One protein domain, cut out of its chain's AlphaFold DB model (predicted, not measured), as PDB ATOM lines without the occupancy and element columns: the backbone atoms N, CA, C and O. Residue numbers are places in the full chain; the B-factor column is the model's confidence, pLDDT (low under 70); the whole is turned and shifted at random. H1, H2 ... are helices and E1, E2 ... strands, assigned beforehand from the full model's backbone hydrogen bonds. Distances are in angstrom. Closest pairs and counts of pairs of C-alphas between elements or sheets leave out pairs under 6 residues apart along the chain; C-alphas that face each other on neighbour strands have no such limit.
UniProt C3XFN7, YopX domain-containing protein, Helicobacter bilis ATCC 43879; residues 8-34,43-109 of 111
ATOM      1  N   PHE A   8     -45.059  39.623 -11.174       96.69
ATOM      2  CA  PHE A   8     -44.578  40.528 -12.210       96.69
ATOM      3  C   PHE A   8     -45.754  41.123 -12.989       96.69
ATOM      4  O   PHE A   8     -46.904  40.681 -12.890       96.69
ATOM      5  N   ARG A   9     -45.461  42.158 -13.770       97.19
ATOM      6  CA  ARG A   9     -46.381  42.720 -14.757       97.19
ATOM      7  C   ARG A   9     -45.636  43.003 -16.056       97.19
ATOM      8  O   ARG A   9     -44.416  43.134 -16.042       97.19
ATOM      9  N   ILE A  10     -46.378  43.105 -17.149       96.44
ATOM     10  CA  ILE A  10     -45.851  43.492 -18.456       96.44
ATOM     11  C   ILE A  10     -46.356  44.886 -18.794       96.44
ATOM     12  O   ILE A  10     -47.566  45.125 -18.760       96.44
ATOM     13  N   TRP A  11     -45.431  45.788 -19.107       96.12
ATOM     14  CA  TRP A  11     -45.726  47.049 -19.774       96.12
ATOM     15  C   TRP A  11     -45.613  46.852 -21.284       96.12
ATOM     16  O   TRP A  11     -44.520  46.594 -21.781       96.12
ATOM     17  N   ASN A  12     -46.735  46.965 -21.996       92.75
ATOM     18  CA  ASN A  12     -46.775  46.983 -23.455       92.75
ATOM     19  C   ASN A  12     -46.690  48.442 -23.928       92.75
ATOM     20  O   ASN A  12     -47.580  49.242 -23.633       92.75
ATOM     21  N   LYS A  13     -45.609  48.792 -24.629       91.00
ATOM     22  CA  LYS A  13     -45.340  50.144 -25.138       91.00
ATOM     23  C   LYS A  13     -46.269  50.524 -26.281       91.00
ATOM     24  O   LYS A  13     -46.704  51.668 -26.309       91.00
ATOM     25  N   ASP A  14     -46.591  49.584 -27.164       89.19
ATOM     26  CA  ASP A  14     -47.420  49.844 -28.345       89.19
ATOM     27  C   ASP A  14     -48.872  50.130 -27.964       89.19
ATOM     28  O   ASP A  14     -49.522  51.008 -28.528       89.19
ATOM     29  N   GLU A  15     -49.385  49.388 -26.983       89.69
ATOM     30  CA  GLU A  15     -50.756  49.556 -26.497       89.69
ATOM     31  C   GLU A  15     -50.867  50.547 -25.332       89.69
ATOM     32  O   GLU A  15     -51.974  50.927 -24.949       89.69
ATOM     33  N   GLU A  16     -49.740  50.950 -24.743       91.75
ATOM     34  CA  GLU A  16     -49.666  51.697 -23.484       91.75
ATOM     35  C   GLU A  16     -50.447  51.026 -22.327       91.75
ATOM     36  O   GLU A  16     -51.099  51.688 -21.507       91.75
ATOM     37  N   THR A  17     -50.386  49.692 -22.229       92.81
ATOM     38  CA  THR A  17     -51.150  48.893 -21.253       92.81
ATOM     39  C   THR A  17     -50.269  48.141 -20.250       92.81
ATOM     40  O   THR A  17     -49.122  47.785 -20.515       92.81
ATOM     41  N   LEU A  18     -50.825  47.895 -19.052       95.19
ATOM     42  CA  LEU A  18     -50.220  47.058 -18.008       95.19
ATOM     43  C   LEU A  18     -51.043  45.785 -17.788       95.19
ATOM     44  O   LEU A  18     -52.181  45.869 -17.313       95.19
ATOM     45  N   THR A  19     -50.422  44.625 -17.990       95.62
ATOM     46  CA  THR A  19     -51.008  43.312 -17.672       95.62
ATOM     47  C   THR A  19     -50.313  42.723 -16.450       95.62
ATOM     48  O   THR A  19     -49.089  42.663 -16.394       95.62
ATOM     49  N   TYR A  20     -51.081  42.313 -15.438       96.69
ATOM     50  CA  TYR A  20     -50.555  41.842 -14.150       96.69
ATOM     51  C   TYR A  20     -50.702  40.326 -14.038       96.69
ATOM     52  O   TYR A  20     -51.829  39.830 -14.103       96.69
ATOM     53  N   ALA A  21     -49.609  39.608 -13.766       95.12
ATOM     54  CA  ALA A  21     -49.632  38.146 -13.649       95.12
ATOM     55  C   ALA A  21     -50.540  37.683 -12.498       95.12
ATOM     56  O   ALA A  21     -51.277  36.709 -12.609       95.12
ATOM     57  N   SER A  22     -50.591  38.456 -11.410       91.88
ATOM     58  CA  SER A  22     -51.504  38.210 -10.286       91.88
ATOM     59  C   SER A  22     -52.999  38.366 -10.594       91.88
ATOM     60  O   SER A  22     -53.823  38.060  -9.728       91.88
ATOM     61  N   LYS A  23     -53.380  38.863 -11.776       93.69
ATOM     62  CA  LYS A  23     -54.784  39.104 -12.152       93.69
ATOM     63  C   LYS A  23     -55.231  38.352 -13.396       93.69
ATOM     64  O   LYS A  23     -56.435  38.173 -13.563       93.69
ATOM     65  N   ASP A  24     -54.298  37.948 -14.249       95.19
ATOM     66  CA  ASP A  24     -54.596  37.275 -15.504       95.19
ATOM     67  C   ASP A  24     -53.732  36.020 -15.636       95.19
ATOM     68  O   ASP A  24     -52.522  36.104 -15.820       95.19
ATOM     69  N   TYR A  25     -54.371  34.854 -15.529       91.88
ATOM     70  CA  TYR A  25     -53.696  33.556 -15.604       91.88
ATOM     71  C   TYR A  25     -53.167  33.238 -17.006       91.88
ATOM     72  O   TYR A  25     -52.419  32.276 -17.156       91.88
ATOM     73  N   LYS A  26     -53.584  34.002 -18.025       95.50
ATOM     74  CA  LYS A  26     -53.080  33.877 -19.396       95.50
ATOM     75  C   LYS A  26     -51.697  34.483 -19.573       95.50
ATOM     76  O   LYS A  26     -51.063  34.207 -20.585       95.50
ATOM     77  N   LEU A  27     -51.274  35.344 -18.646       95.44
ATOM     78  CA  LEU A  27     -49.963  35.963 -18.691       95.44
ATOM     79  C   LEU A  27     -48.938  35.059 -18.007       95.44
ATOM     80  O   LEU A  27     -49.048  34.771 -16.813       95.44
ATOM     81  N   ASP A  28     -47.897  34.696 -18.745       94.56
ATOM     82  CA  ASP A  28     -46.733  33.997 -18.214       94.56
ATOM     83  C   ASP A  28     -45.422  34.545 -18.812       94.56
ATOM     84  O   ASP A  28     -45.421  35.471 -19.628       94.56
ATOM     85  N   ILE A  29     -44.291  34.037 -18.319       92.94
ATOM     86  CA  ILE A  29     -42.962  34.307 -18.871       92.94
ATOM     87  C   ILE A  29     -42.223  32.989 -19.070       92.94
ATOM     88  O   ILE A  29     -42.304  32.080 -18.237       92.94
ATOM     89  N   GLY A  30     -41.449  32.904 -20.142       90.75
ATOM     90  CA  GLY A  30     -40.718  31.698 -20.503       90.75
ATOM     91  C   GLY A  30     -39.575  31.995 -21.456       90.75
ATOM     92  O   GLY A  30     -39.537  33.042 -22.097       90.75
ATOM     93  N   PHE A  31     -38.611  31.084 -21.535       87.12
ATOM     94  CA  PHE A  31     -37.562  31.202 -22.539       87.12
ATOM     95  C   PHE A  31     -38.105  30.799 -23.908       87.12
ATOM     96  O   PHE A  31     -38.802  29.785 -24.016       87.12
ATOM     97  N   SER A  32     -37.736  31.539 -24.955       78.88
ATOM     98  CA  SER A  32     -37.921  31.060 -26.317       78.88
ATOM     99  C   SER A  32     -37.171  29.749 -26.480       78.88
ATOM    100  O   SER A  32     -36.033  29.575 -26.030       78.88
ATOM    101  N   ASN A  33     -37.847  28.800 -27.114       68.12
ATOM    102  CA  ASN A  33     -37.252  27.536 -27.491       68.12
ATOM    103  C   ASN A  33     -36.979  27.621 -28.993       68.12
ATOM    104  O   ASN A  33     -37.862  27.279 -29.784       68.12
ATOM    105  N   PRO A  34     -35.831  28.179 -29.417       63.81
ATOM    106  CA  PRO A  34     -35.571  28.321 -30.832       63.81
ATOM    107  C   PRO A  34     -35.551  26.938 -31.479       63.81
ATOM    108  O   PRO A  34     -34.881  26.012 -31.011       63.81
ATOM    109  N   SER A  43     -31.300  31.614 -26.320       79.62
ATOM    110  CA  SER A  43     -32.571  31.631 -25.600       79.62
ATOM    111  C   SER A  43     -32.800  33.022 -25.020       79.62
ATOM    112  O   SER A  43     -32.008  33.495 -24.204       79.62
ATOM    113  N   GLU A  44     -33.913  33.640 -25.389       83.12
ATOM    114  CA  GLU A  44     -34.360  34.925 -24.850       83.12
ATOM    115  C   GLU A  44     -35.533  34.698 -23.895       83.12
ATOM    116  O   GLU A  44     -36.294  33.749 -24.056       83.12
ATOM    117  N   LEU A  45     -35.684  35.534 -22.867       88.44
ATOM    118  CA  LEU A  45     -36.850  35.489 -21.983       88.44
ATOM    119  C   LEU A  45     -37.977  36.321 -22.606       88.44
ATOM    120  O   LEU A  45     -37.814  37.522 -22.803       88.44
ATOM    121  N   HIS A  46     -39.119  35.696 -22.862       89.12
ATOM    122  CA  HIS A  46     -40.314  36.332 -23.405       89.12
ATOM    123  C   HIS A  46     -41.427  36.379 -22.363       89.12
ATOM    124  O   HIS A  46     -41.524  35.513 -21.490       89.12
ATOM    125  N   ALA A  47     -42.296  37.376 -22.498       92.12
ATOM    126  CA  ALA A  47     -43.645  37.301 -21.962       92.12
ATOM    127  C   ALA A  47     -44.543  36.583 -22.971       92.12
ATOM    128  O   ALA A  47     -44.380  36.776 -24.177       92.12
ATOM    129  N   TYR A  48     -45.494  35.796 -22.484       93.25
ATOM    130  CA  TYR A  48     -46.531  35.184 -23.304       93.25
ATOM    131  C   TYR A  48     -47.899  35.618 -22.806       93.25
ATOM    132  O   TYR A  48     -48.121  35.779 -21.603       93.25
ATOM    133  N   TYR A  49     -48.823  35.777 -23.745       93.38
ATOM    134  CA  TYR A  49     -50.226  35.990 -23.448       93.38
ATOM    135  C   TYR A  49     -51.056  34.933 -24.165       93.38
ATOM    136  O   TYR A  49     -51.039  34.843 -25.388       93.38
ATOM    137  N   ASP A  50     -51.777  34.120 -23.394       94.69
ATOM    138  CA  ASP A  50     -52.617  33.029 -23.909       94.69
ATOM    139  C   ASP A  50     -51.825  32.012 -24.762       94.69
ATOM    140  O   ASP A  50     -52.342  31.445 -25.721       94.69
ATOM    141  N   GLY A  51     -50.551  31.792 -24.409       90.06
ATOM    142  CA  GLY A  51     -49.633  30.885 -25.104       90.06
ATOM    143  C   GLY A  51     -48.887  31.491 -26.299       90.06
ATOM    144  O   GLY A  51     -47.987  30.843 -26.830       90.06
ATOM    145  N   GLU A  52     -49.198  32.728 -26.692       89.25
ATOM    146  CA  GLU A  52     -48.536  33.418 -27.803       89.25
ATOM    147  C   GLU A  52     -47.440  34.369 -27.292       89.25
ATOM    148  O   GLU A  52     -47.676  35.103 -26.325       89.25
ATOM    149  N   PRO A  53     -46.235  34.381 -27.900       88.75
ATOM    150  CA  PRO A  53     -45.157  35.258 -27.463       88.75
ATOM    151  C   PRO A  53     -45.518  36.722 -27.720       88.75
ATOM    152  O   PRO A  53     -45.876  37.112 -28.831       88.75
ATOM    153  N   MET A  54     -45.359  37.553 -26.696       88.06
ATOM    154  CA  MET A  54     -45.402  39.003 -26.839       88.06
ATOM    155  C   MET A  54     -44.081  39.490 -27.455       88.06
ATOM    156  O   MET A  54     -43.015  38.919 -27.201       88.06
ATOM    157  N   CYS A  55     -44.139  40.548 -28.267       77.69
ATOM    158  CA  CYS A  55     -42.955  41.093 -28.928       77.69
ATOM    159  C   CYS A  55     -41.976  41.691 -27.893       77.69
ATOM    160  O   CYS A  55     -42.351  42.630 -27.183       77.69
ATOM    161  N   PRO A  56     -40.723  41.197 -27.782       70.06
ATOM    162  CA  PRO A  56     -39.779  41.675 -26.769       70.06
ATOM    163  C   PRO A  56     -39.363  43.135 -26.926       70.06
ATOM    164  O   PRO A  56     -39.029  43.776 -25.934       70.06
ATOM    165  N   SER A  57     -39.355  43.676 -28.151       81.00
ATOM    166  CA  SER A  57     -38.992  45.083 -28.374       81.00
ATOM    167  C   SER A  57     -40.000  46.042 -27.742       81.00
ATOM    168  O   SER A  57     -39.628  47.130 -27.286       81.00
ATOM    169  N   ASP A  58     -41.251  45.598 -27.656       86.69
ATOM    170  CA  ASP A  58     -42.394  46.441 -27.319       86.69
ATOM    171  C   ASP A  58     -42.846  46.196 -25.874       86.69
ATOM    172  O   ASP A  58     -43.625  46.969 -25.320       86.69
ATOM    173  N   CYS A  59     -42.308  45.162 -25.218       91.69
ATOM    174  CA  CYS A  59     -42.678  44.771 -23.864       91.69
ATOM    175  C   CYS A  59     -41.540  44.959 -22.855       91.69
ATOM    176  O   CYS A  59     -40.382  44.644 -23.113       91.69
ATOM    177  N   GLU A  60     -41.883  45.422 -21.654       94.25
ATOM    178  CA  GLU A  60     -40.992  45.437 -20.489       94.25
ATOM    179  C   GLU A  60     -41.572  44.549 -19.385       94.25
ATOM    180  O   GLU A  60     -42.716  44.730 -18.961       94.25
ATOM    181  N   ILE A  61     -40.776  43.586 -18.912       94.88
ATOM    182  CA  ILE A  61     -41.097  42.796 -17.719       94.88
ATOM    183  C   ILE A  61     -40.715  43.635 -16.499       94.88
ATOM    184  O   ILE A  61     -39.543  43.945 -16.303       94.88
ATOM    185  N   GLU A  62     -41.693  43.974 -15.665       96.69
ATOM    186  CA  GLU A  62     -41.488  44.732 -14.431       96.69
ATOM    187  C   GLU A  62     -41.757  43.831 -13.218       96.69
ATOM    188  O   GLU A  62     -42.883  43.371 -12.990       96.69
ATOM    189  N   LEU A  63     -40.719  43.567 -12.420       96.50
ATOM    190  CA  LEU A  63     -40.817  42.669 -11.268       96.50
ATOM    191  C   LEU A  63     -41.456  43.358 -10.058       96.50
ATOM    192  O   LEU A  63     -41.273  44.556  -9.820       96.50
ATOM    193  N   TRP A  64     -42.193  42.597  -9.244       96.56
ATOM    194  CA  TRP A  64     -42.636  43.090  -7.942       96.56
ATOM    195  C   TRP A  64     -41.436  43.265  -7.004       96.56
ATOM    196  O   TRP A  64     -40.683  42.329  -6.749       96.56
ATOM    197  N   SER A  65     -41.298  44.453  -6.411       94.56
ATOM    198  CA  SER A  65     -40.187  44.779  -5.502       94.56
ATOM    199  C   SER A  65     -40.209  44.038  -4.156       94.56
ATOM    200  O   SER A  65     -39.280  44.177  -3.362       94.56
ATOM    201  N   GLY A  66     -41.290  43.319  -3.838       93.06
ATOM    202  CA  GLY A  66     -41.547  42.788  -2.495       93.06
ATOM    203  C   GLY A  66     -42.104  43.826  -1.508       93.06
ATOM    204  O   GLY A  66     -42.372  43.492  -0.356       93.06
ATOM    205  N   LEU A  67     -42.304  45.078  -1.941       93.31
ATOM    206  CA  LEU A  67     -42.841  46.169  -1.126       93.31
ATOM    207  C   LEU A  67     -44.256  46.571  -1.569       93.31
ATOM    208  O   LEU A  67     -44.655  46.382  -2.724       93.31
ATOM    209  N   CYS A  68     -45.001  47.169  -0.639       93.94
ATOM    210  CA  CYS A  68     -46.299  47.793  -0.890       93.94
ATOM    211  C   CYS A  68     -46.275  49.269  -0.479       93.94
ATOM    212  O   CYS A  68     -45.574  49.657   0.457       93.94
ATOM    213  N   ASP A  69     -47.071  50.090  -1.160       93.50
ATOM    214  CA  ASP A  69     -47.309  51.473  -0.770       93.50
ATOM    215  C   ASP A  69     -48.165  51.562   0.510       93.50
ATOM    216  O   ASP A  69     -48.659  50.572   1.055       93.50
ATOM    217  N   LYS A  70     -48.388  52.790   0.991       91.00
ATOM    218  CA  LYS A  70     -49.208  53.061   2.185       91.00
ATOM    219  C   LYS A  70     -50.668  52.577   2.087       91.00
ATOM    220  O   LYS A  70     -51.346  52.544   3.107       91.00
ATOM    221  N   ASN A  71     -51.171  52.313   0.881       92.62
ATOM    222  CA  ASN A  71     -52.523  51.822   0.629       92.62
ATOM    223  C   ASN A  71     -52.538  50.293   0.439       92.62
ATOM    224  O   ASN A  71     -53.579  49.735   0.101       92.62
ATOM    225  N   GLY A  72     -51.398  49.617   0.613       93.50
ATOM    226  CA  GLY A  72     -51.257  48.183   0.383       93.50
ATOM    227  C   GLY A  72     -51.121  47.794  -1.094       93.50
ATOM    228  O   GLY A  72     -51.165  46.607  -1.405       93.50
ATOM    229  N   LYS A  73     -50.947  48.751  -2.016       94.31
ATOM    230  CA  LYS A  73     -50.721  48.455  -3.436       94.31
ATOM    231  C   LYS A  73     -49.271  48.010  -3.640       94.31
ATOM    232  O   LYS A  73     -48.355  48.724  -3.239       94.31
ATOM    233  N   LYS A  74     -49.062  46.857  -4.284       95.19
ATOM    234  CA  LYS A  74     -47.728  46.372  -4.679       95.19
ATOM    235  C   LYS A  74     -46.991  47.418  -5.523       95.19
ATOM    236  O   LYS A  74     -47.603  48.017  -6.408       95.19
ATOM    237  N   ILE A  75     -45.701  47.597  -5.247       96.62
ATOM    238  CA  ILE A  75     -44.799  48.477  -5.997       96.62
ATOM    239  C   ILE A  75     -43.945  47.611  -6.919       96.62
ATOM    240  O   ILE A  75     -43.222  46.733  -6.441       96.62
ATOM    241  N   TYR A  76     -44.022  47.855  -8.217       97.44
ATOM    242  CA  TYR A  76     -43.233  47.158  -9.229       97.44
ATOM    243  C   TYR A  76     -42.062  48.028  -9.680       97.44
ATOM    244  O   TYR A  76     -42.036  49.240  -9.441       97.44
ATOM    245  N   GLU A  77     -41.084  47.416 -10.337       96.38
ATOM    246  CA  GLU A  77     -40.099  48.162 -11.117       96.38
ATOM    247  C   GLU A  77     -40.813  49.125 -12.084       96.38
ATOM    248  O   GLU A  77     -41.919  48.859 -12.544       96.38
ATOM    249  N   GLY A  78     -40.242  50.313 -12.293       93.69
ATOM    250  CA  GLY A  78     -40.863  51.365 -13.110       93.69
ATOM    251  C   GLY A  78     -41.924  52.228 -12.406       93.69
ATOM    252  O   GLY A  78     -42.226  53.322 -12.898       93.69
ATOM    253  N   ASP A  79     -42.443  51.828 -11.236       95.25
ATOM    254  CA  ASP A  79     -43.390  52.659 -10.480       95.25
ATOM    255  C   ASP A  79     -42.743  53.958  -9.966       95.25
ATOM    256  O   ASP A  79     -41.644  53.979  -9.409       95.25
ATOM    257  N   ILE A  80     -43.479  55.067 -10.090       91.75
ATOM    258  CA  ILE A  80     -43.105  56.355  -9.498       91.75
ATOM    259  C   ILE A  80     -43.811  56.493  -8.152       91.75
ATOM    260  O   ILE A  80     -45.040  56.547  -8.078       91.75
ATOM    261  N   VAL A  81     -43.025  56.594  -7.082       86.81
ATOM    262  CA  VAL A  81     -43.525  56.763  -5.716       86.81
ATOM    263  C   VAL A  81     -43.260  58.176  -5.204       86.81
ATOM    264  O   VAL A  81     -42.186  58.739  -5.402       86.81
ATOM    265  N   CYS A  82     -44.242  58.741  -4.501       82.44
ATOM    266  CA  CYS A  82     -44.098  60.017  -3.805       82.44
ATOM    267  C   CYS A  82     -44.129  59.787  -2.295       82.44
ATOM    268  O   CYS A  82     -45.100  59.247  -1.754       82.44
ATOM    269  N   PHE A  83     -43.102  60.259  -1.597       78.50
ATOM    270  CA  PHE A  83     -43.067  60.232  -0.142       78.50
ATOM    271  C   PHE A  83     -43.876  61.406   0.406       78.50
ATOM    272  O   PHE A  83     -43.607  62.566   0.105       78.50
ATOM    273  N   LYS A  84     -44.892  61.122   1.229       68.94
ATOM    274  CA  LYS A  84     -45.529  62.176   2.026       68.94
ATOM    275  C   LYS A  84     -44.625  62.458   3.221       68.94
ATOM    276  O   LYS A  84     -44.722  61.755   4.225       68.94
ATOM    277  N   ASN A  85     -43.774  63.475   3.118       63.75
ATOM    278  CA  ASN A  85     -42.992  63.962   4.252       63.75
ATOM    279  C   ASN A  85     -43.946  64.461   5.347       63.75
ATOM    280  O   ASN A  85     -44.515  65.547   5.260       63.75
ATOM    281  N   ARG A  86     -44.142  63.662   6.402       54.47
ATOM    282  CA  ARG A  86     -44.781  64.122   7.642       54.47
ATOM    283  C   ARG A  86     -43.718  64.783   8.524       54.47
ATOM    284  O   ARG A  86     -43.345  64.248   9.558       54.47
ATOM    285  N   GLY A  87     -43.261  65.955   8.087       53.19
ATOM    286  CA  GLY A  87     -42.487  66.899   8.891       53.19
ATOM    287  C   GLY A  87     -40.962  66.745   8.842       53.19
ATOM    288  O   GLY A  87     -40.424  65.675   9.108       53.19
ATOM    289  N   LYS A  88     -40.308  67.897   8.630       48.75
ATOM    290  CA  LYS A  88     -38.874  68.217   8.792       48.75
ATOM    291  C   LYS A  88     -37.930  67.964   7.610       48.75
ATOM    292  O   LYS A  88     -36.873  67.394   7.812       48.75
ATOM    293  N   TYR A  89     -38.231  68.515   6.440       46.84
ATOM    294  CA  TYR A  89     -37.213  69.216   5.644       46.84
ATOM    295  C   TYR A  89     -37.900  70.393   4.950       46.84
ATOM    296  O   TYR A  89     -38.858  70.196   4.210       46.84
ATOM    297  N   ASN A  90     -37.457  71.605   5.272       59.69
ATOM    298  CA  ASN A  90     -37.735  72.781   4.457       59.69
ATOM    299  C   ASN A  90     -36.842  72.721   3.199       59.69
ATOM    300  O   ASN A  90     -35.797  72.065   3.220       59.69
ATOM    301  N   ASP A  91     -37.257  73.453   2.167       53.16
ATOM    302  CA  ASP A  91     -36.470  73.937   1.022       53.16
ATOM    303  C   ASP A  91     -36.448  73.075  -0.256       53.16
ATOM    304  O   ASP A  91     -35.904  71.970  -0.295       53.16
ATOM    305  N   ASP A  92     -37.020  73.678  -1.311       55.75
ATOM    306  CA  ASP A  92     -36.724  73.664  -2.760       55.75
ATOM    307  C   ASP A  92     -36.630  72.329  -3.528       55.75
ATOM    308  O   ASP A  92     -36.887  72.269  -4.732       55.75
ATOM    309  N   ARG A  93     -36.313  71.218  -2.864       56.78
ATOM    310  CA  ARG A  93     -36.143  69.896  -3.482       56.78
ATOM    311  C   ARG A  93     -37.457  69.252  -3.902       56.78
ATOM    312  O   ARG A  93     -37.470  68.530  -4.896       56.78
ATOM    313  N   ASP A  94     -38.550  69.546  -3.204       59.94
ATOM    314  CA  ASP A  94     -39.878  69.037  -3.558       59.94
ATOM    315  C   ASP A  94     -40.398  69.671  -4.861       59.94
ATOM    316  O   ASP A  94     -41.065  68.997  -5.644       59.94
ATOM    317  N   GLU A  95     -40.034  70.924  -5.157       59.84
ATOM    318  CA  GLU A  95     -40.426  71.606  -6.397       59.84
ATOM    319  C   GLU A  95     -39.607  71.108  -7.600       59.84
ATOM    320  O   GLU A  95     -40.162  70.836  -8.668       59.84
ATOM    321  N   VAL A  96     -38.302  70.871  -7.410       63.62
ATOM    322  CA  VAL A  96     -37.436  70.228  -8.416       63.62
ATOM    323  C   VAL A  96     -37.877  68.787  -8.685       63.62
ATOM    324  O   VAL A  96     -37.966  68.380  -9.844       63.62
ATOM    325  N   LEU A  97     -38.212  68.020  -7.642       61.78
ATOM    326  CA  LEU A  97     -38.725  66.656  -7.779       61.78
ATOM    327  C   LEU A  97     -40.095  66.642  -8.472       61.78
ATOM    328  O   LEU A  97     -40.306  65.839  -9.378       61.78
ATOM    329  N   ALA A  98     -41.002  67.556  -8.114       61.38
ATOM    330  CA  ALA A  98     -42.295  67.699  -8.776       61.38
ATOM    331  C   ALA A  98     -42.141  68.077 -10.257       61.38
ATOM    332  O   ALA A  98     -42.824  67.502 -11.108       61.38
ATOM    333  N   LYS A  99     -41.214  68.984 -10.589       65.38
ATOM    334  CA  LYS A  99     -40.889  69.349 -11.973       65.38
ATOM    335  C   LYS A  99     -40.312  68.162 -12.745       65.38
ATOM    336  O   LYS A  99     -40.782  67.878 -13.842       65.38
ATOM    337  N   HIS A 100     -39.377  67.417 -12.156       63.31
ATOM    338  CA  HIS A 100     -38.754  66.245 -12.781       63.31
ATOM    339  C   HIS A 100     -39.743  65.093 -13.000       63.31
ATOM    340  O   HIS A 100     -39.743  64.469 -14.061       63.31
ATOM    341  N   ILE A 101     -40.630  64.833 -12.032       62.66
ATOM    342  CA  ILE A 101     -41.720  63.857 -12.179       62.66
ATOM    343  C   ILE A 101     -42.673  64.310 -13.288       62.66
ATOM    344  O   ILE A 101     -43.018  63.514 -14.157       62.66
ATOM    345  N   LYS A 102     -43.061  65.591 -13.314       60.56
ATOM    346  CA  LYS A 102     -43.942  66.141 -14.353       60.56
ATOM    347  C   LYS A 102     -43.309  66.033 -15.743       60.56
ATOM    348  O   LYS A 102     -43.985  65.604 -16.672       60.56
ATOM    349  N   GLU A 103     -42.022  66.343 -15.885       62.94
ATOM    350  CA  GLU A 103     -41.276  66.206 -17.142       62.94
ATOM    351  C   GLU A 103     -41.141  64.745 -17.592       62.94
ATOM    352  O   GLU A 103     -41.358  64.452 -18.767       62.94
ATOM    353  N   LYS A 104     -40.844  63.806 -16.682       59.09
ATOM    354  CA  LYS A 104     -40.793  62.372 -17.011       59.09
ATOM    355  C   LYS A 104     -42.162  61.813 -17.406       59.09
ATOM    356  O   LYS A 104     -42.250  61.072 -18.381       59.09
ATOM    357  N   CYS A 105     -43.227  62.199 -16.704       51.59
ATOM    358  CA  CYS A 105     -44.595  61.798 -17.038       51.59
ATOM    359  C   CYS A 105     -45.091  62.414 -18.358       51.59
ATOM    360  O   CYS A 105     -45.879  61.786 -19.056       51.59
ATOM    361  N   LEU A 106     -44.640  63.622 -18.715       49.00
ATOM    362  CA  LEU A 106     -44.949  64.254 -20.004       49.00
ATOM    363  C   LEU A 106     -44.181  63.607 -21.165       49.00
ATOM    364  O   LEU A 106     -44.742  63.446 -22.241       49.00
ATOM    365  N   LYS A 107     -42.927  63.192 -20.951       48.16
ATOM    366  CA  LYS A 107     -42.122  62.516 -21.983       48.16
ATOM    367  C   LYS A 107     -42.619  61.108 -22.317       48.16
ATOM    368  O   LYS A 107     -42.473  60.697 -23.458       48.16
ATOM    369  N   LYS A 108     -43.256  60.407 -21.372       46.72
ATOM    370  CA  LYS A 108     -43.922  59.117 -21.634       46.72
ATOM    371  C   LYS A 108     -45.202  59.227 -22.487       46.72
ATOM    372  O   LYS A 108     -45.730  58.197 -22.853       46.72
ATOM    373  N   LYS A 109     -45.702  60.435 -22.789       42.03
ATOM    374  CA  LYS A 109     -46.916  60.662 -23.606       42.03
ATOM    375  C   LYS A 109     -46.636  61.105 -25.051       42.03
ATOM    376  O   LYS A 109     -47.562  61.494 -25.755       42.03
TER     377      LYS A 109
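What this domain is: This is residues 8 to 34 and 43 to 109 of the 111 residues of the protein "YopX domain-containing protein" of Helicobacter bilis ATCC 43879 (UniProt C3XFN7). A curled four-stranded sheet, E2, E1, E5 and E6, is partly covered on one face by a small two-stranded sheet, E3 and E4, whose strands cross those of the first; from E6 a long link then leads away to a helix, H1, lying off from both sheets. The two sheets form a small sandwich, and residues 86 to 93, where the link turns into H1, stick out. The printed part has 94 residues, with six named strands and one named helix in the order E1, E2, E3, E4, E5, E6, H1; the class is mixed, helices and strands. The larger sheet has the order E2, E1, E5, E6 and the smaller E3, E4, both antiparallel. The whole is loose, with a radius of gyration of the C-alphas of 17.1 A and spans of 56 by 28 by 22 A, only just a rod.

Where its parts are: The printed part begins with E1, residues 8 to 12, 13.2 A from first to last C-alpha, with C-alpha 8 at (-44.578, 40.528, -12.210). E2 follows, residues 17 to 20. E3 is residues 27 to 31, 13.8 A long, and E4 is residues 45 to 49, 13.5 A long. E5, residues 59 to 68, is the longest strand at 23.5 A, with C-alpha 59 at (-42.678, 44.771, -23.864), and it bends by 64 degrees at residue 65. E6, residues 74 to 76, is short. H1 is residues 93 to 107, 20.8 A long, and its last C-alpha, 107, is at (-42.122, 62.516, -21.983).

How they stand to each other: In the larger sheet, E1 and E2 form a hairpin, antiparallel at 163 degrees, with N 10 and O 19 at 2.8 A, within hydrogen-bond range. E1 and E5, both inner strands, are antiparallel at 143 degrees, with N 11 and O 60 at 2.9 A. E5 and E6 form a second hairpin, antiparallel at 139 degrees, with N 65 and O 75 at 3.0 A. The pairing is staggered: E5 pairs with E1 over residues 59 to 63 and with E6 over residues 64 to 68. This sheet is strongly twisted, and the way across it turns by 141 degrees from edge strand E2 to edge strand E6. In the smaller sheet, E3 and E4 are antiparallel at 150 degrees, with N 46 and O 30 at 2.8 A. The two sheets make a sandwich, two sheets face to face: the facing parts are 9.8 A centre to centre, their best planes are 9 degrees apart, and the strands of the one stand at 81 degrees to those of the other. The closest C-alphas of E4 and E5 are those of Ala 47 and Ile 61, 7.4 A apart. E1 and E3 are near each other, with 9 pairs of C-alphas within 10 A. H1 is not on the larger sheet, with 0 pairs of C-alphas within 10 A, and it is apart from E3 and E4. In H1 every O i to N i+4 pair is within hydrogen-bond range.

The domain as a whole: The two C-alphas farthest apart are those of Pro 34 and Asn 90, at 56.8 A. Residues 35 to 42 are not printed, and C-alphas 34 and 43 are 6.9 A apart across this cut, which lies in the link E3 to E4. The link E6 to H1, residues 77 to 92, is long. Without residues 86 to 93, which stand free, the body spans 50 by 28 by 21 A. The mean pLDDT of the printed part is 81.3; residues 33 to 34 and 84 to 109 are under 70, and H1 has a mean of 59.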